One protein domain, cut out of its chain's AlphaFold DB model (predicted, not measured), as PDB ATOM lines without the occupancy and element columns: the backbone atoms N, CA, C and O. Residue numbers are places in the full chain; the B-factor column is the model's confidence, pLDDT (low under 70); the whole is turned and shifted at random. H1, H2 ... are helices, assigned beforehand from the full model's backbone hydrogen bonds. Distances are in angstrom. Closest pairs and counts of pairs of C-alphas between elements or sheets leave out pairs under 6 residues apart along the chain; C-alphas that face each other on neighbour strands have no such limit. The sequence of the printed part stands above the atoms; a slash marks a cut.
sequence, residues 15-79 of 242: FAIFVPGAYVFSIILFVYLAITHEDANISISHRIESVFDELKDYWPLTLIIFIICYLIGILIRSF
ATOM      1  N   PHE A  15     -13.680  22.343  24.090       38.84
ATOM      2  CA  PHE A  15     -12.657  22.526  23.050       38.84
ATOM      3  C   PHE A  15     -12.961  21.834  21.710       38.84
ATOM      4  O   PHE A  15     -12.454  22.254  20.672       38.84
ATOM      5  N   ALA A  16     -13.835  20.824  21.682       44.00
ATOM      6  CA  ALA A  16     -14.486  20.376  20.454       44.00
ATOM      7  C   ALA A  16     -15.478  21.430  19.913       44.00
ATOM      8  O   ALA A  16     -15.881  21.310  18.759       44.00
ATOM      9  N   ILE A  17     -15.802  22.468  20.687       43.88
ATOM     10  CA  ILE A  17     -16.581  23.653  20.304       43.88
ATOM     11  C   ILE A  17     -15.658  24.888  20.215       43.88
ATOM     12  O   ILE A  17     -16.094  26.017  20.401       43.88
ATOM     13  N   PHE A  18     -14.362  24.735  19.920       46.28
ATOM     14  CA  PHE A  18     -13.638  25.882  19.366       46.28
ATOM     15  C   PHE A  18     -14.280  26.164  18.006       46.28
ATOM     16  O   PHE A  18     -14.248  25.274  17.152       46.28
ATOM     17  N   VAL A  19     -14.955  27.317  17.877       58.91
ATOM     18  CA  VAL A  19     -15.897  27.648  16.791       58.91
ATOM     19  C   VAL A  19     -15.342  27.110  15.471       58.91
ATOM     20  O   VAL A  19     -14.318  27.625  15.004       58.91
ATOM     21  N   PRO A  20     -15.933  26.032  14.907       65.38
ATOM     22  CA  PRO A  20     -15.579  25.560  13.580       65.38
ATOM     23  C   PRO A  20     -15.462  26.787  12.685       65.38
ATOM     24  O   PRO A  20     -16.355  27.622  12.703       65.38
ATOM     25  N   GLY A  21     -14.327  26.979  12.017       71.56
ATOM     26  CA  GLY A  21     -14.162  28.119  11.121       71.56
ATOM     27  C   GLY A  21     -13.484  29.355  11.701       71.56
ATOM     28  O   GLY A  21     -13.107  30.208  10.909       71.56
ATOM     29  N   ALA A  22     -13.227  29.449  13.010       80.31
ATOM     30  CA  ALA A  22     -12.449  30.567  13.561       80.31
ATOM     31  C   ALA A  22     -11.065  30.669  12.897       80.31
ATOM     32  O   ALA A  22     -10.654  31.744  12.483       80.31
ATOM     33  N   TYR A  23     -10.389  29.533  12.698       79.69
ATOM     34  CA  TYR A  23      -9.111  29.488  11.984       79.69
ATOM     35  C   TYR A  23      -9.245  29.866  10.498       79.69
ATOM     36  O   TYR A  23      -8.340  30.486   9.952       79.69
ATOM     37  N   VAL A  24     -10.369  29.533   9.850       81.81
ATOM     38  CA  VAL A  24     -10.651  29.918   8.454       81.81
ATOM     39  C   VAL A  24     -10.835  31.429   8.365       81.81
ATOM     40  O   VAL A  24     -10.187  32.075   7.547       81.81
ATOM     41  N   PHE A  25     -11.653  31.992   9.256       85.31
ATOM     42  CA  PHE A  25     -11.873  33.428   9.363       85.31
ATOM     43  C   PHE A  25     -10.566  34.172   9.641       85.31
ATOM     44  O   PHE A  25     -10.263  35.138   8.951       85.31
ATOM     45  N   SER A  26      -9.752  33.698  10.591       82.81
ATOM     46  CA  SER A  26      -8.452  34.306  10.882       82.81
ATOM     47  C   SER A  26      -7.534  34.303   9.661       82.81
ATOM     48  O   SER A  26      -6.925  35.326   9.376       82.81
ATOM     49  N   ILE A  27      -7.458  33.199   8.907       82.94
ATOM     50  CA  ILE A  27      -6.651  33.147   7.678       82.94
ATOM     51  C   ILE A  27      -7.168  34.160   6.650       82.94
ATOM     52  O   ILE A  27      -6.368  34.912   6.106       82.94
ATOM     53  N   ILE A  28      -8.482  34.218   6.410       84.44
ATOM     54  CA  ILE A  28      -9.083  35.180   5.471       84.44
ATOM     55  C   ILE A  28      -8.785  36.617   5.904       84.44
ATOM     56  O   ILE A  28      -8.370  37.422   5.077       84.44
ATOM     57  N   LEU A  29      -8.941  36.925   7.192       85.00
ATOM     58  CA  LEU A  29      -8.660  38.243   7.753       85.00
ATOM     59  C   LEU A  29      -7.189  38.630   7.563       85.00
ATOM     60  O   LEU A  29      -6.906  39.738   7.119       85.00
ATOM     61  N   PHE A  30      -6.251  37.724   7.856       80.38
ATOM     62  CA  PHE A  30      -4.824  37.988   7.662       80.38
ATOM     63  C   PHE A  30      -4.454  38.143   6.183       80.38
ATOM     64  O   PHE A  30      -3.656  39.016   5.854       80.38
ATOM     65  N   VAL A  31      -5.059  37.359   5.287       78.88
ATOM     66  CA  VAL A  31      -4.874  37.512   3.836       78.88
ATOM     67  C   VAL A  31      -5.433  38.853   3.357       78.88
ATOM     68  O   VAL A  31      -4.760  39.556   2.611       78.88
ATOM     69  N   TYR A  32      -6.627  39.241   3.810       81.25
ATOM     70  CA  TYR A  32      -7.230  40.535   3.485       81.25
ATOM     71  C   TYR A  32      -6.338  41.689   3.944       81.25
ATOM     72  O   TYR A  32      -5.957  42.519   3.123       81.25
ATOM     73  N   LEU A  33      -5.922  41.678   5.217       78.25
ATOM     74  CA  LEU A  33      -5.002  42.663   5.793       78.25
ATOM     75  C   LEU A  33      -3.686  42.754   5.017       78.25
ATOM     76  O   LEU A  33      -3.151  43.847   4.847       78.25
ATOM     77  N   ALA A  34      -3.165  41.623   4.540       73.75
ATOM     78  CA  ALA A  34      -1.950  41.616   3.745       73.75
ATOM     79  C   ALA A  34      -2.146  42.254   2.360       73.75
ATOM     80  O   ALA A  34      -1.225  42.895   1.859       73.75
ATOM     81  N   ILE A  35      -3.323  42.115   1.739       75.69
ATOM     82  CA  ILE A  35      -3.605  42.615   0.383       75.69
ATOM     83  C   ILE A  35      -3.975  44.105   0.386       75.69
ATOM     84  O   ILE A  35      -3.460  44.864  -0.433       75.69
ATOM     85  N   THR A  36      -4.841  44.558   1.291       73.19
ATOM     86  CA  THR A  36      -5.429  45.912   1.218       73.19
ATOM     87  C   THR A  36      -4.499  47.037   1.659       73.19
ATOM     88  O   THR A  36      -4.768  48.205   1.395       73.19
ATOM     89  N   HIS A  37      -3.381  46.717   2.305       65.19
ATOM     90  CA  HIS A  37      -2.653  47.708   3.080       65.19
ATOM     91  C   HIS A  37      -1.158  47.731   2.767       65.19
ATOM     92  O   HIS A  37      -0.391  46.873   3.193       65.19
ATOM     93  N   GLU A  38      -0.765  48.725   1.975       60.41
ATOM     94  CA  GLU A  38       0.544  48.803   1.318       60.41
ATOM     95  C   GLU A  38       1.630  49.464   2.195       60.41
ATOM     96  O   GLU A  38       2.814  49.160   2.059       60.41
ATOM     97  N   ASP A  39       1.234  50.287   3.174       64.38
ATOM     98  CA  ASP A  39       2.179  51.024   4.020       64.38
ATOM     99  C   ASP A  39       2.897  50.127   5.045       64.38
ATOM    100  O   ASP A  39       2.296  49.516   5.918       64.38
ATOM    101  N   ALA A  40       4.224  50.072   5.048       61.53
ATOM    102  CA  ALA A  40       4.947  49.246   6.025       61.53
ATOM    103  C   ALA A  40       4.942  49.817   7.467       61.53
ATOM    104  O   ALA A  40       5.345  49.124   8.400       61.53
ATOM    105  N   ASN A  41       4.491  51.065   7.663       65.81
ATOM    106  CA  ASN A  41       4.731  51.831   8.896       65.81
ATOM    107  C   ASN A  41       3.557  51.904   9.890       65.81
ATOM    108  O   ASN A  41       3.754  52.372  11.010       65.81
ATOM    109  N   ILE A  42       2.350  51.460   9.527       71.75
ATOM    110  CA  ILE A  42       1.202  51.474  10.454       71.75
ATOM    111  C   ILE A  42       1.225  50.205  11.312       71.75
ATOM    112  O   ILE A  42       1.403  49.098  10.795       71.75
ATOM    113  N   SER A  43       1.021  50.361  12.622       75.50
ATOM    114  CA  SER A  43       0.973  49.247  13.570       75.50
ATOM    115  C   SER A  43      -0.152  48.256  13.241       75.50
ATOM    116  O   SER A  43      -1.251  48.632  12.835       75.50
ATOM    117  N   ILE A  44       0.109  46.960  13.451       72.69
ATOM    118  CA  ILE A  44      -0.842  45.870  13.160       72.69
ATOM    119  C   ILE A  44      -2.164  46.058  13.916       72.69
ATOM    120  O   ILE A  44      -3.228  45.802  13.359       72.69
ATOM    121  N   SER A  45      -2.109  46.533  15.163       76.44
ATOM    122  CA  SER A  45      -3.300  46.771  15.983       76.44
ATOM    123  C   SER A  45      -4.242  47.789  15.345       76.44
ATOM    124  O   SER A  45      -5.435  47.530  15.257       76.44
ATOM    125  N   HIS A  46      -3.697  48.891  14.828       78.56
ATOM    126  CA  HIS A  46      -4.490  49.962  14.230       78.56
ATOM    127  C   HIS A  46      -5.146  49.526  12.910       78.56
ATOM    128  O   HIS A  46      -6.216  50.009  12.552       78.56
ATOM    129  N   ARG A  47      -4.524  48.580  12.198       73.81
ATOM    130  CA  ARG A  47      -5.073  47.980  10.973       73.81
ATOM    131  C   ARG A  47      -6.171  46.966  11.253       73.81
ATOM    132  O   ARG A  47      -7.151  46.885  10.531       73.81
ATOM    133  N   ILE A  48      -5.991  46.160  12.296       80.06
ATOM    134  CA  ILE A  48      -7.045  45.255  12.750       80.06
ATOM    135  C   ILE A  48      -8.265  46.086  13.150       80.06
ATOM    136  O   ILE A  48      -9.373  45.771  12.732       80.06
ATOM    137  N   GLU A  49      -8.050  47.170  13.895       83.94
ATOM    138  CA  GLU A  49      -9.102  48.107  14.285       83.94
ATOM    139  C   GLU A  49      -9.794  48.734  13.069       83.94
ATOM    140  O   GLU A  49     -11.014  48.641  12.981       83.94
ATOM    141  N   SER A  50      -9.043  49.229  12.075       82.06
ATOM    142  CA  SER A  50      -9.641  49.800  10.858       82.06
ATOM    143  C   SER A  50     -10.475  48.786  10.075       82.06
ATOM    144  O   SER A  50     -11.563  49.114   9.616       82.06
ATOM    145  N   VAL A  51     -10.022  47.532   9.970       82.62
ATOM    146  CA  VAL A  51     -10.812  46.471   9.330       82.62
ATOM    147  C   VAL A  51     -12.065  46.141  10.137       82.62
ATOM    148  O   VAL A  51     -13.124  45.924   9.555       82.62
ATOM    149  N   PHE A  52     -11.986  46.109  11.466       84.12
ATOM    150  CA  PHE A  52     -13.176  45.901  12.291       84.12
ATOM    151  C   PHE A  52     -14.149  47.079  12.225       84.12
ATOM    152  O   PHE A  52     -15.353  46.844  12.298       84.12
ATOM    153  N   ASP A  53     -13.663  48.305  12.056       84.69
ATOM    154  CA  ASP A  53     -14.504  49.478  11.841       84.69
ATOM    155  C   ASP A  53     -15.194  49.430  10.471       84.69
ATOM    156  O   ASP A  53     -16.414  49.561  10.418       84.69
ATOM    157  N   GLU A  54     -14.482  49.081   9.392       83.31
ATOM    158  CA  GLU A  54     -15.094  48.817   8.077       83.31
ATOM    159  C   GLU A  54     -16.140  47.687   8.148       83.31
ATOM    160  O   GLU A  54     -17.227  47.779   7.579       83.31
ATOM    161  N   LEU A  55     -15.851  46.607   8.881       82.94
ATOM    162  CA  LEU A  55     -16.765  45.469   9.038       82.94
ATOM    163  C   LEU A  55     -18.035  45.813   9.833       82.94
ATOM    164  O   LEU A  55     -19.041  45.112   9.662       82.94
ATOM    165  N   LYS A  56     -18.012  46.843  10.696       84.81
ATOM    166  CA  LYS A  56     -19.207  47.317  11.421       84.81
ATOM    167  C   LYS A  56     -20.215  47.934  10.462       84.81
ATOM    168  O   LYS A  56     -21.406  47.639  10.576       84.81
ATOM    169  N   ASP A  57     -19.738  48.710   9.493       87.38
ATOM    170  CA  ASP A  57     -20.594  49.358   8.495       87.38
ATOM    171  C   ASP A  57     -21.290  48.325   7.587       87.38
ATOM    172  O   ASP A  57     -22.416  48.539   7.135       87.38
ATOM    173  N   TYR A  58     -20.680  47.146   7.414       88.69
ATOM    174  CA  TYR A  58     -21.221  46.018   6.646       88.69
ATOM    175  C   TYR A  58     -21.597  44.804   7.514       88.69
ATOM    176  O   TYR A  58     -21.394  43.654   7.110       88.69
ATOM    177  N   TRP A  59     -22.191  45.023   8.694       86.44
ATOM    178  CA  TRP A  59     -22.506  43.943   9.645       86.44
ATOM    179  C   TRP A  59     -23.258  42.722   9.058       86.44
ATOM    180  O   TRP A  59     -22.930  41.600   9.466       86.44
ATOM    181  N   PRO A  60     -24.204  42.843   8.092       90.62
ATOM    182  CA  PRO A  60     -24.879  41.670   7.533       90.62
ATOM    183  C   PRO A  60     -23.930  40.802   6.702       90.62
ATOM    184  O   PRO A  60     -23.982  39.575   6.773       90.62
ATOM    185  N   LEU A  61     -23.030  41.432   5.940       87.88
ATOM    186  CA  LEU A  61     -22.032  40.735   5.133       87.88
ATOM    187  C   LEU A  61     -21.020  40.025   6.036       87.88
ATOM    188  O   LEU A  61     -20.711  38.855   5.816       87.88
ATOM    189  N   THR A  62     -20.573  40.700   7.094       84.94
ATOM    190  CA  THR A  62     -19.695  40.132   8.122       84.94
ATOM    191  C   THR A  62     -20.308  38.872   8.739       84.94
ATOM    192  O   THR A  62     -19.640  37.843   8.848       84.94
ATOM    193  N   LEU A  63     -21.602  38.902   9.071       86.31
ATOM    194  CA  LEU A  63     -22.326  37.745   9.603       86.31
ATOM    195  C   LEU A  63     -22.404  36.588   8.592       86.31
ATOM    196  O   LEU A  63     -22.172  35.437   8.964       86.31
ATOM    197  N   ILE A  64     -22.660  36.876   7.312       88.81
ATOM    198  CA  ILE A  64     -22.639  35.865   6.241       88.81
ATOM    199  C   ILE A  64     -21.246  35.230   6.121       88.81
ATOM    200  O   ILE A  64     -21.138  34.005   6.054       88.81
ATOM    201  N   ILE A  65     -20.176  36.030   6.158       87.00
ATOM    202  CA  ILE A  65     -18.793  35.535   6.121       87.00
ATOM    203  C   ILE A  65     -18.514  34.621   7.319       87.00
ATOM    204  O   ILE A  65     -17.941  33.545   7.136       87.00
ATOM    205  N   PHE A  66     -18.956  34.987   8.527       86.88
ATOM    206  CA  PHE A  66     -18.822  34.130   9.707       86.88
ATOM    207  C   PHE A  66     -19.558  32.797   9.546       86.88
ATOM    208  O   PHE A  66     -18.984  31.752   9.858       86.88
ATOM    209  N   ILE A  67     -20.784  32.805   9.011       88.06
ATOM    210  CA  ILE A  67     -21.542  31.577   8.728       88.06
ATOM    211  C   ILE A  67     -20.801  30.707   7.707       88.06
ATOM    212  O   ILE A  67     -20.657  29.505   7.918       88.06
ATOM    213  N   ILE A  68     -20.281  31.294   6.626       88.88
ATOM    214  CA  ILE A  68     -19.525  30.557   5.605       88.88
ATOM    215  C   ILE A  68     -18.253  29.953   6.206       88.88
ATOM    216  O   ILE A  68     -18.001  28.761   6.031       88.88
ATOM    217  N   CYS A  69     -17.479  30.737   6.963       88.69
ATOM    218  CA  CYS A  69     -16.291  30.245   7.659       88.69
ATOM    219  C   CYS A  69     -16.652  29.082   8.583       88.69
ATOM    220  O   CYS A  69     -15.949  28.070   8.606       88.69
ATOM    221  N   TYR A  70     -17.775  29.196   9.295       85.62
ATOM    222  CA  TYR A  70     -18.280  28.153  10.173       85.62
ATOM    223  C   TYR A  70     -18.633  26.864   9.432       85.62
ATOM    224  O   TYR A  70     -18.178  25.787   9.823       85.62
ATOM    225  N   LEU A  71     -19.356  26.966   8.316       87.75
ATOM    226  CA  LEU A  71     -19.692  25.826   7.463       87.75
ATOM    227  C   LEU A  71     -18.438  25.156   6.892       87.75
ATOM    228  O   LEU A  71     -18.316  23.934   6.966       87.75
ATOM    229  N   ILE A  72     -17.466  25.933   6.402       85.75
ATOM    230  CA  ILE A  72     -16.171  25.407   5.941       85.75
ATOM    231  C   ILE A  72     -15.452  24.696   7.090       85.75
ATOM    232  O   ILE A  72     -14.928  23.595   6.921       85.75
ATOM    233  N   GLY A  73     -15.470  25.283   8.285       82.06
ATOM    234  CA  GLY A  73     -14.898  24.685   9.481       82.06
ATOM    235  C   GLY A  73     -15.518  23.336   9.841       82.06
ATOM    236  O   GLY A  73     -14.794  22.402  10.199       82.06
ATOM    237  N   ILE A  74     -16.844  23.218   9.723       82.38
ATOM    238  CA  ILE A  74     -17.570  21.953   9.891       82.38
ATOM    239  C   ILE A  74     -17.154  20.953   8.817       82.38
ATOM    240  O   ILE A  74     -16.860  19.805   9.152       82.38
ATOM    241  N   LEU A  75     -17.092  21.372   7.551       83.38
ATOM    242  CA  LEU A  75     -16.689  20.505   6.446       83.38
ATOM    243  C   LEU A  75     -15.286  19.942   6.677       83.38
ATOM    244  O   LEU A  75     -15.116  18.726   6.643       83.38
ATOM    245  N   ILE A  76     -14.312  20.789   7.023       79.88
ATOM    246  CA  ILE A  76     -12.937  20.375   7.348       79.88
ATOM    247  C   ILE A  76     -12.924  19.365   8.502       79.88
ATOM    248  O   ILE A  76     -12.223  18.356   8.450       79.88
ATOM    249  N   ARG A  77     -13.739  19.587   9.537       74.50
ATOM    250  CA  ARG A  77     -13.856  18.662  10.671       74.50
ATOM    251  C   ARG A  77     -14.533  17.338  10.299       74.50
ATOM    252  O   ARG A  77     -14.264  16.320  10.934       74.50
ATOM    253  N   SER A  78     -15.413  17.352   9.303       78.00
ATOM    254  CA  SER A  78     -16.099  16.158   8.806       78.00
ATOM    255  C   SER A  78     -15.207  15.268   7.935       78.00
ATOM    256  O   SER A  78     -15.570  14.118   7.679       78.00
ATOM    257  N   PHE A  79     -14.026  15.750   7.517       78.81
ATOM    258  CA  PHE A  79     -13.087  14.921   6.765       78.81
ATOM    259  C   PHE A  79     -12.705  13.670   7.544       78.81
ATOM    260  O   PHE A  79     -12.497  13.672   8.761       78.81
TER     261      PHE A  79
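Overview. This is residues 15 to 79 of the 242 residues of an uncharacterized protein of Candidatus Aminicenantes bacterium (UniProt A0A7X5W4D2). Three helices make a loose, open triangle: H1 is one side, H2 another, and H3, the longest, the third. H2 and H3 meet at a corner at the tight link through Tyr 58, where residues 56 to 61 stick out, H3 folds back to pack on the beginning of H1, and a loop from the end of H1 to H2 sticks out with residues 38 to 43. The printed part has 65 residues with three named helices, H1, H2 and H3 in this order along the chain, and no named strand; the class is all helix. The whole is loose, with a radius of gyration of the C-alphas of 13.6 A, and elongated, spanning 41 by 23 by 20 A.

Along the chain. The printed part begins at Phe 15, whose C-alpha is at (-12.657, 22.526, 23.050). Residues 15 to 17 are helical, but no named helix lies there, and residues 18 to 21 lead on to the first named element. H1 is the helix of residues 22 to 36, Ala 22 to Thr 36; it begins with C-alpha 22 at (-12.449, 30.567, 13.561) and measures 20.9 A from first to last C-alpha. Residues 37 to 43 follow. H2 is the helix of residues 44 to 57, Ile 44 to Asp 57, 20.6 A from first to last C-alpha, and it begins with C-alpha 44 at (-0.842, 45.870, 13.160). After Tyr 58 comes H3, residues 59 to 78, Trp 59 to Ser 78. It is the longest helix, with 20 residues and 28.5 A from first to last C-alpha, and it ends with C-alpha 78 at (-16.099, 16.158, 8.806). Phe 79 is the last printed residue.

Arrangement. H1 touches both other helices. H1 and H2 only just touch, with 3 pairs of C-alphas within 8 A. Their closest C-alphas are those of Leu 33 and Arg 47, 7.4 A apart. H1 touches H2 with residue 33 alone, and H2 touches H1 with residues 47 to 51 alone. The lines of H1 and H2 are about perpendicular, at 79 degrees. H1 and H3 touch with 10 pairs of C-alphas within 8 A, the closest being those of Val 24 and Cys 69, 5.7 A apart. H1 touches H3 with residues 22 to 25 alone, and H3 touches H1 with residues 65 to 73 alone. H1 and H3 run opposite ways at a steep tilt of 53 degrees. H2 and H3 are close but not clearly touching, and their closest C-alphas, those of Leu 55 and Thr 62, are 6.2 A apart. They run opposite ways at a steep tilt of 69 degrees, only just short of about perpendicular. In H1 and H3 each pair of O i and N i+4 is within hydrogen-bond range, and in H2 9 of 10 are.

Size, cuts and confidence. The two C-alphas farthest apart are those of Asn 41 and Ser 78, at 41.3 A, while the first and last printed C-alphas, of Phe 15 and Phe 79, are 18.0 A apart. Residues 38 to 43 stand free, and so do residues 56 to 61, of which 59 to 61 belong to H3. Without these stretches the body has 53 residues and spans 35 by 19 by 18 A. The printed part has no cut. The link from H1 to H2 is short, with 7 residues, and the link from H2 to H3 is tight, with 1 residue. The mean pLDDT of the printed part is 77.6. Confidence is low, under 70, in 11 residues: residues 15 to 20 and residues 37 to 41.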